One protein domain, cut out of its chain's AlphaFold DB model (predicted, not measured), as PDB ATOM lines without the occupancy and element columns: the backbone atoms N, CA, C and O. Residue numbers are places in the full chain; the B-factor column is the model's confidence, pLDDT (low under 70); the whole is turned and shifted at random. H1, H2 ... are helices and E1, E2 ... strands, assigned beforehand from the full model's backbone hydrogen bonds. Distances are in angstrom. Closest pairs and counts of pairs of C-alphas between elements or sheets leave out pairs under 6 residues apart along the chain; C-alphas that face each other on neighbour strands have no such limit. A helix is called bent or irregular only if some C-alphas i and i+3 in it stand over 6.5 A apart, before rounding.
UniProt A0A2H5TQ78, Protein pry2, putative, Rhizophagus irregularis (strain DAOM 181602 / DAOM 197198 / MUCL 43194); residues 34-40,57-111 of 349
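What this domain is: This is residues 34 to 40 and 57 to 111 of the 349 residues of the protein "Protein pry2, putative" of Rhizophagus irregularis (strain DAOM 181602 / DAOM 197198 / MUCL 43194) (UniProt A0A2H5TQ78). A small ribbon of two short strands, E1 and E2, has helix H1 packed next to E2 at one end of the domain, and helix H2 lies at the other end, beyond a looping stretch of residues 85 to 99 with no named element. The printed part has 62 residues, with the elements E1, E2, H1 and H2 in chain order; the sheet, E1 - E2, is antiparallel. The class is mixed, helices and strands, with under half of the residues in named elements. The whole is compact, with a radius of gyration of the C-alphas of 11.3 A and spans of 30 by 24 by 15 A.

Where its parts are: Strand E1 is residues 36 to 38, 6.6 A from first to last C-alpha, beginning with C-alpha 36 at (-28.420, 13.263, 3.108). Strand E2 is residues 61 to 63, 6.5 A long. Helix H1, residues 73 to 84, and helix H2, residues 100 to 110, each measure 15.3 A; C-alpha 110 is at (-44.344, 6.237, 7.352).

How they stand to each other: E1 and E2 are antiparallel neighbours, with 144 degrees between their directions; N 62 and O 37 are 2.9 A apart, within hydrogen-bond range. Residues 61 to 62 of E2 also pair antiparallel with residues 69 to 70. The closest C-alphas of E2 and H1, those of Leu 61 and Phe 76, are 6.7 A apart. E1 and H1 are only just apart, at 8.2 A. H2 is apart from E1, E2 and H1. In H1 and H2 every O i to N i+4 pair is within hydrogen-bond range.

The domain as a whole: The two C-alphas farthest apart, those of Ile 40 and Lys 101, are 33.0 A apart. Residues 41 to 56 are not printed, and C-alphas 40 and 57 are 12.9 A apart across this cut. The link from E2 to H1 is short; that from H1 to H2, 15 residues, is long. Residues 39 to 40 and 57 to 59 have pLDDT under 70; the mean of the printed part is 80.9.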
ATOM      1  N   PHE A  34     -32.470   8.422  -0.167       76.62
ATOM      2  CA  PHE A  34     -32.059   9.524   0.693       76.62
ATOM      3  C   PHE A  34     -30.995  10.360  -0.012       76.62
ATOM      4  O   PHE A  34     -30.193   9.852  -0.791       76.62
ATOM      5  N   ILE A  35     -30.995  11.654   0.280       76.75
ATOM      6  CA  ILE A  35     -30.057  12.631  -0.296       76.75
ATOM      7  C   ILE A  35     -29.172  13.291   0.766       76.75
ATOM      8  O   ILE A  35     -28.445  14.240   0.466       76.75
ATOM      9  N   HIS A  36     -29.258  12.812   2.008       72.81
ATOM     10  CA  HIS A  36     -28.420  13.263   3.108       72.81
ATOM     11  C   HIS A  36     -27.809  12.094   3.865       72.81
ATOM     12  O   HIS A  36     -28.409  11.022   3.962       72.81
ATOM     13  N   GLU A  37     -26.629  12.350   4.410       76.94
ATOM     14  CA  GLU A  37     -25.966  11.532   5.419       76.94
ATOM     15  C   GLU A  37     -25.820  12.375   6.693       76.94
ATOM     16  O   GLU A  37     -25.596  13.588   6.622       76.94
ATOM     17  N   ILE A  38     -25.981  11.748   7.860       71.38
ATOM     18  CA  ILE A  38     -25.804  12.414   9.156       71.38
ATOM     19  C   ILE A  38     -24.315  12.358   9.498       71.38
ATOM     20  O   ILE A  38     -23.780  11.271   9.728       71.38
ATOM     21  N   GLU A  39     -23.642  13.509   9.544       56.03
ATOM     22  CA  GLU A  39     -22.265  13.564  10.039       56.03
ATOM     23  C   GLU A  39     -22.275  13.487  11.569       56.03
ATOM     24  O   GLU A  39     -22.671  14.427  12.260       56.03
ATOM     25  N   ILE A  40     -21.839  12.344  12.108       52.16
ATOM     26  CA  ILE A  40     -21.559  12.189  13.538       52.16
ATOM     27  C   ILE A  40     -20.205  12.869  13.798       52.16
ATOM     28  O   ILE A  40     -19.205  12.417  13.237       52.16
ATOM     29  N   LYS A  57     -33.464  16.363  17.252       51.62
ATOM     30  CA  LYS A  57     -33.592  16.378  15.785       51.62
ATOM     31  C   LYS A  57     -32.214  16.169  15.145       51.62
ATOM     32  O   LYS A  57     -31.240  16.707  15.667       51.62
ATOM     33  N   PRO A  58     -32.120  15.454  14.009       58.50
ATOM     34  CA  PRO A  58     -30.837  15.204  13.364       58.50
ATOM     35  C   PRO A  58     -30.187  16.533  12.964       58.50
ATOM     36  O   PRO A  58     -30.755  17.305  12.188       58.50
ATOM     37  N   THR A  59     -29.013  16.791  13.531       65.25
ATOM     38  CA  THR A  59     -28.149  17.934  13.230       65.25
ATOM     39  C   THR A  59     -27.038  17.495  12.273       65.25
ATOM     40  O   THR A  59     -26.703  16.313  12.210       65.25
ATOM     41  N   ASN A  60     -26.481  18.435  11.503       75.25
ATOM     42  CA  ASN A  60     -25.397  18.198  10.532       75.25
ATOM     43  C   ASN A  60     -25.774  17.250   9.379       75.25
ATOM     44  O   ASN A  60     -25.176  16.193   9.174       75.25
ATOM     45  N   LEU A  61     -26.773  17.655   8.591       79.62
ATOM     46  CA  LEU A  61     -27.181  16.928   7.391       79.62
ATOM     47  C   LEU A  61     -26.294  17.302   6.211       79.62
ATOM     48  O   LEU A  61     -26.377  18.422   5.698       79.62
ATOM     49  N   LYS A  62     -25.478  16.361   5.747       82.31
ATOM     50  CA  LYS A  62     -24.609  16.554   4.589       82.31
ATOM     51  C   LYS A  62     -25.285  16.103   3.310       82.31
ATOM     52  O   LYS A  62     -25.706  14.957   3.195       82.31
ATOM     53  N   CYS A  63     -25.352  16.993   2.325       85.19
ATOM     54  CA  CYS A  63     -25.855  16.663   0.999       85.19
ATOM     55  C   CYS A  63     -24.915  15.705   0.267       85.19
ATOM     56  O   CYS A  63     -23.757  16.037   0.039       85.19
ATOM     57  N   THR A  64     -25.433  14.574  -0.204       84.81
ATOM     58  CA  THR A  64     -24.640  13.593  -0.966       84.81
ATOM     59  C   THR A  64     -24.298  14.054  -2.389       84.81
ATOM     60  O   THR A  64     -23.420  13.482  -3.026       84.81
ATOM     61  N   ILE A  65     -24.957  15.106  -2.896       84.19
ATOM     62  CA  ILE A  65     -24.740  15.644  -4.252       84.19
ATOM     63  C   ILE A  65     -23.625  16.699  -4.268       84.19
ATOM     64  O   ILE A  65     -22.819  16.734  -5.194       84.19
ATOM     65  N   CYS A  66     -23.580  17.586  -3.269       86.44
ATOM     66  CA  CYS A  66     -22.640  18.716  -3.249       86.44
ATOM     67  C   CYS A  66     -21.900  18.912  -1.920       86.44
ATOM     68  O   CYS A  66     -21.241  19.934  -1.738       86.44
ATOM     69  N   ASN A  67     -22.022  17.967  -0.985       85.62
ATOM     70  CA  ASN A  67     -21.367  17.971   0.326       85.62
ATOM     71  C   ASN A  67     -21.669  19.191   1.210       85.62
ATOM     72  O   ASN A  67     -20.978  19.417   2.200       85.62
ATOM     73  N   THR A  68     -22.705  19.974   0.889       84.88
ATOM     74  CA  THR A  68     -23.133  21.092   1.740       84.88
ATOM     75  C   THR A  68     -23.761  20.544   3.016       84.88
ATOM     76  O   THR A  68     -24.665  19.709   2.946       84.88
ATOM     77  N   ILE A  69     -23.298  21.027   4.167       83.44
ATOM     78  CA  ILE A  69     -23.828  20.663   5.483       83.44
ATOM     79  C   ILE A  69     -24.910  21.672   5.867       83.44
ATOM     80  O   ILE A  69     -24.724  22.880   5.734       83.44
ATOM     81  N   SER A  70     -26.056  21.171   6.315       84.81
ATOM     82  CA  SER A  70     -27.177  21.964   6.825       84.81
ATOM     83  C   SER A  70     -27.388  21.685   8.308       84.81
ATOM     84  O   SER A  70     -27.215  20.546   8.754       84.81
ATOM     85  N   SER A  71     -27.772  22.711   9.070       79.38
ATOM     86  CA  SER A  71     -27.936  22.574  10.521       79.38
ATOM     87  C   SER A  71     -29.191  21.779  10.896       79.38
ATOM     88  O   SER A  71     -29.203  21.106  11.925       79.38
ATOM     89  N   ASP A  72     -30.211  21.787  10.029       79.12
ATOM     90  CA  ASP A  72     -31.452  21.040  10.208       79.12
ATOM     91  C   ASP A  72     -32.073  20.537   8.882       79.12
ATOM     92  O   ASP A  72     -31.643  20.864   7.769       79.12
ATOM     93  N   ILE A  73     -33.141  19.736   9.009       79.12
ATOM     94  CA  ILE A  73     -33.928  19.175   7.892       79.12
ATOM     95  C   ILE A  73     -34.562  20.265   7.010       79.12
ATOM     96  O   ILE A  73     -34.737  20.071   5.804       79.12
ATOM     97  N   SER A  74     -34.947  21.407   7.577       81.38
ATOM     98  CA  SER A  74     -35.644  22.466   6.840       81.38
ATOM     99  C   SER A  74     -34.693  23.218   5.916       81.38
ATOM    100  O   SER A  74     -35.020  23.455   4.752       81.38
ATOM    101  N   GLU A  75     -33.520  23.580   6.423       83.94
ATOM    102  CA  GLU A  75     -32.420  24.171   5.669       83.94
ATOM    103  C   GLU A  75     -31.932  23.218   4.589       83.94
ATOM    104  O   GLU A  75     -31.846  23.610   3.423       83.94
ATOM    105  N   PHE A  76     -31.751  21.946   4.946       85.25
ATOM    106  CA  PHE A  76     -31.376  20.913   3.997       85.25
ATOM    107  C   PHE A  76     -32.387  20.799   2.847       85.25
ATOM    108  O   PHE A  76     -32.022  20.808   1.673       85.25
ATOM    109  N   ASN A  77     -33.685  20.769   3.155       84.62
ATOM    110  CA  ASN A  77     -34.728  20.669   2.136       84.62
ATOM    111  C   ASN A  77     -34.823  21.921   1.249       84.62
ATOM    112  O   ASN A  77     -35.105  21.811   0.052       84.62
ATOM    113  N   LYS A  78     -34.566  23.119   1.793       88.12
ATOM    114  CA  LYS A  78     -34.453  24.355   0.995       88.12
ATOM    115  C   LYS A  78     -33.248  24.295   0.057       88.12
ATOM    116  O   LYS A  78     -33.371  24.642  -1.121       88.12
ATOM    117  N   HIS A  79     -32.108  23.838   0.561       89.88
ATOM    118  CA  HIS A  79     -30.899  23.612  -0.217       89.88
ATOM    119  C   HIS A  79     -31.155  22.610  -1.356       89.88
ATOM    120  O   HIS A  79     -30.990  22.957  -2.524       89.88
ATOM    121  N   ALA A  80     -31.682  21.425  -1.042       86.56
ATOM    122  CA  ALA A  80     -32.006  20.373  -2.004       86.56
ATOM    123  C   ALA A  80     -32.961  20.852  -3.110       86.56
ATOM    124  O   ALA A  80     -32.778  20.547  -4.289       86.56
ATOM    125  N   LYS A  81     -33.960  21.665  -2.753       87.88
ATOM    126  CA  LYS A  81     -34.891  22.231  -3.730       87.88
ATOM    127  C   LYS A  81     -34.235  23.285  -4.626       87.88
ATOM    128  O   LYS A  81     -34.486  23.287  -5.821       87.88
ATOM    129  N   SER A  82     -33.436  24.188  -4.060       90.88
ATOM    130  CA  SER A  82     -32.880  25.337  -4.793       90.88
ATOM    131  C   SER A  82     -31.626  25.014  -5.602       90.88
ATOM    132  O   SER A  82     -31.422  25.594  -6.663       90.88
ATOM    133  N   LYS A  83     -30.777  24.108  -5.112       88.25
ATOM    134  CA  LYS A  83     -29.506  23.745  -5.752       88.25
ATOM    135  C   LYS A  83     -29.612  22.498  -6.622       88.25
ATOM    136  O   LYS A  83     -28.850  22.372  -7.575       88.25
ATOM    137  N   HIS A  84     -30.555  21.606  -6.318       85.88
ATOM    138  CA  HIS A  84     -30.703  20.321  -7.010       85.88
ATOM    139  C   HIS A  84     -32.079  20.121  -7.657       85.88
ATOM    140  O   HIS A  84     -32.320  19.070  -8.240       85.88
ATOM    141  N   ASN A  85     -32.980  21.111  -7.591       86.25
ATOM    142  CA  ASN A  85     -34.313  21.064  -8.211       86.25
ATOM    143  C   ASN A  85     -35.170  19.858  -7.783       86.25
ATOM    144  O   ASN A  85     -36.036  19.392  -8.523       86.25
ATOM    145  N   LEU A  86     -34.973  19.362  -6.559       83.75
ATOM    146  CA  LEU A  86     -35.724  18.223  -6.037       83.75
ATOM    147  C   LEU A  86     -37.118  18.672  -5.566       83.75
ATOM    148  O   LEU A  86     -37.272  19.362  -4.557       83.75
ATOM    149  N   VAL A  87     -38.157  18.293  -6.317       78.19
ATOM    150  CA  VAL A  87     -39.546  18.769  -6.128       78.19
ATOM    151  C   VAL A  87     -40.435  17.822  -5.306       78.19
ATOM    152  O   VAL A  87     -41.333  18.285  -4.595       78.19
ATOM    153  N   ASN A  88     -40.140  16.519  -5.299       85.19
ATOM    154  CA  ASN A  88     -40.928  15.481  -4.615       85.19
ATOM    155  C   ASN A  88     -40.292  14.992  -3.302       85.19
ATOM    156  O   ASN A  88     -40.485  13.851  -2.889       85.19
ATOM    157  N   LEU A  89     -39.556  15.871  -2.618       84.69
ATOM    158  CA  LEU A  89     -38.943  15.553  -1.330       84.69
ATOM    159  C   LEU A  89     -39.979  15.467  -0.199       84.69
ATOM    160  O   LEU A  89     -40.900  16.296  -0.106       84.69
ATOM    161  N   CYS A  90     -39.829  14.473   0.673       83.56
ATOM    162  CA  CYS A  90     -40.546  14.393   1.936       83.56
ATOM    163  C   CYS A  90     -40.020  15.469   2.890       83.56
ATOM    164  O   CYS A  90     -38.823  15.581   3.119       83.56
ATOM    165  N   LYS A  91     -40.917  16.261   3.484       81.31
ATOM    166  CA  LYS A  91     -40.518  17.363   4.376       81.31
ATOM    167  C   LYS A  91     -40.059  16.894   5.762       81.31
ATOM    168  O   LYS A  91     -39.508  17.705   6.495       81.31
ATOM    169  N   ILE A  92     -40.331  15.634   6.114       78.25
ATOM    170  CA  ILE A  92     -40.065  15.058   7.440       78.25
ATOM    171  C   ILE A  92     -38.730  14.304   7.442       78.25
ATOM    172  O   ILE A  92     -37.915  14.527   8.324       78.25
ATOM    173  N   CYS A  93     -38.473  13.461   6.437       79.31
ATOM    174  CA  CYS A  93     -37.260  12.630   6.374       79.31
ATOM    175  C   CYS A  93     -36.348  12.907   5.165       79.31
ATOM    176  O   CYS A  93     -35.305  12.266   5.026       79.31
ATOM    177  N   SER A  94     -36.729  13.838   4.285       84.00
ATOM    178  CA  SER A  94     -35.945  14.262   3.112       84.00
ATOM    179  C   SER A  94     -35.701  13.177   2.047       84.00
ATOM    180  O   SER A  94     -34.828  13.342   1.202       84.00
ATOM    181  N   ILE A  95     -36.487  12.091   2.036       80.12
ATOM    182  CA  ILE A  95     -36.514  11.117   0.926       80.12
ATOM    183  C   ILE A  95     -37.052  11.780  -0.346       80.12
ATOM    184  O   ILE A  95     -38.040  12.517  -0.288       80.12
ATOM    185  N   VAL A  96     -36.451  11.464  -1.495       81.94
ATOM    186  CA  VAL A  96     -36.952  11.848  -2.822       81.94
ATOM    187  C   VAL A  96     -37.835  10.737  -3.389       81.94
ATOM    188  O   VAL A  96     -37.457   9.566  -3.391       81.94
ATOM    189  N   LEU A  97     -39.027  11.106  -3.859       88.12
ATOM    190  CA  LEU A  97     -40.032  10.183  -4.398       88.12
ATOM    191  C   LEU A  97     -40.336  10.503  -5.864       88.12
ATOM    192  O   LEU A  97     -40.108  11.627  -6.309       88.12
ATOM    193  N   LYS A  98     -40.862   9.522  -6.610       83.19
ATOM    194  CA  LYS A  98     -41.097   9.663  -8.058       83.19
ATOM    195  C   LYS A  98     -42.034  10.817  -8.391       83.19
ATOM    196  O   LYS A  98     -41.773  11.609  -9.289       83.19
ATOM    197  N   ASP A  99     -43.109  10.944  -7.624       88.19
ATOM    198  CA  ASP A  99     -44.183  11.893  -7.875       88.19
ATOM    199  C   ASP A  99     -44.815  12.407  -6.572       88.19
ATOM    200  O   ASP A  99     -44.524  11.966  -5.451       88.19
ATOM    201  N   LYS A 100     -45.713  13.381  -6.732       87.19
ATOM    202  CA  LYS A 100     -46.456  13.985  -5.625       87.19
ATOM    203  C   LYS A 100     -47.336  12.964  -4.898       87.19
ATOM    204  O   LYS A 100     -47.494  13.087  -3.688       87.19
ATOM    205  N   LYS A 101     -47.905  11.987  -5.613       88.25
ATOM    206  CA  LYS A 101     -48.780  10.960  -5.031       88.25
ATOM    207  C   LYS A 101     -47.993  10.045  -4.096       88.25
ATOM    208  O   LYS A 101     -48.309   9.994  -2.916       88.25
ATOM    209  N   SER A 102     -46.886   9.479  -4.572       87.31
ATOM    210  CA  SER A 102     -45.990   8.631  -3.775       87.31
ATOM    211  C   SER A 102     -45.447   9.367  -2.555       87.31
ATOM    212  O   SER A 102     -45.264   8.770  -1.500       87.31
ATOM    213  N   LYS A 103     -45.222  10.683  -2.663       85.44
ATOM    214  CA  LYS A 103     -44.890  11.539  -1.518       85.44
ATOM    215  C   LYS A 103     -45.982  11.610  -0.464       85.44
ATOM    216  O   LYS A 103     -45.655  11.563   0.720       85.44
ATOM    217  N   MET A 104     -47.236  11.762  -0.863       82.94
ATOM    218  CA  MET A 104     -48.344  11.774   0.090       82.94
ATOM    219  C   MET A 104     -48.538  10.390   0.713       82.94
ATOM    220  O   MET A 104     -48.602  10.302   1.935       82.94
ATOM    221  N   ASP A 105     -48.503   9.330  -0.096       84.88
ATOM    222  CA  ASP A 105     -48.634   7.943   0.368       84.88
ATOM    223  C   ASP A 105     -47.509   7.582   1.353       84.88
ATOM    224  O   ASP A 105     -47.752   7.023   2.420       84.88
ATOM    225  N   HIS A 106     -46.270   7.985   1.053       85.31
ATOM    226  CA  HIS A 106     -45.135   7.849   1.965       85.31
ATOM    227  C   HIS A 106     -45.391   8.554   3.300       85.31
ATOM    228  O   HIS A 106     -45.111   7.984   4.351       85.31
ATOM    229  N   ILE A 107     -45.904   9.788   3.267       80.19
ATOM    230  CA  ILE A 107     -46.191  10.545   4.487       80.19
ATOM    231  C   ILE A 107     -47.279   9.864   5.310       80.19
ATOM    232  O   ILE A 107     -47.149   9.780   6.523       80.19
ATOM    233  N   GLU A 108     -48.314   9.341   4.667       82.69
ATOM    234  CA  GLU A 108     -49.413   8.672   5.352       82.69
ATOM    235  C   GLU A 108     -49.018   7.318   5.953       82.69
ATOM    236  O   GLU A 108     -49.492   6.969   7.029       82.69
ATOM    237  N   GLN A 109     -48.124   6.575   5.296       82.56
ATOM    238  CA  GLN A 109     -47.706   5.246   5.746       82.56
ATOM    239  C   GLN A 109     -46.526   5.254   6.722       82.56
ATOM    240  O   GLN A 109     -46.391   4.328   7.519       82.56
ATOM    241  N   LYS A 110     -45.614   6.226   6.604       77.88
ATOM    242  CA  LYS A 110     -44.344   6.237   7.352       77.88
ATOM    243  C   LYS A 110     -44.277   7.293   8.445       77.88
ATOM    244  O   LYS A 110     -43.414   7.166   9.305       77.88
ATOM    245  N   HIS A 111     -45.150   8.299   8.417       77.62
ATOM    246  CA  HIS A 111     -45.158   9.371   9.409       77.62
ATOM    247  C   HIS A 111     -46.519   9.448  10.094       77.62
ATOM    248  O   HIS A 111     -47.560   9.608   9.453       77.62
TER     249      HIS A 111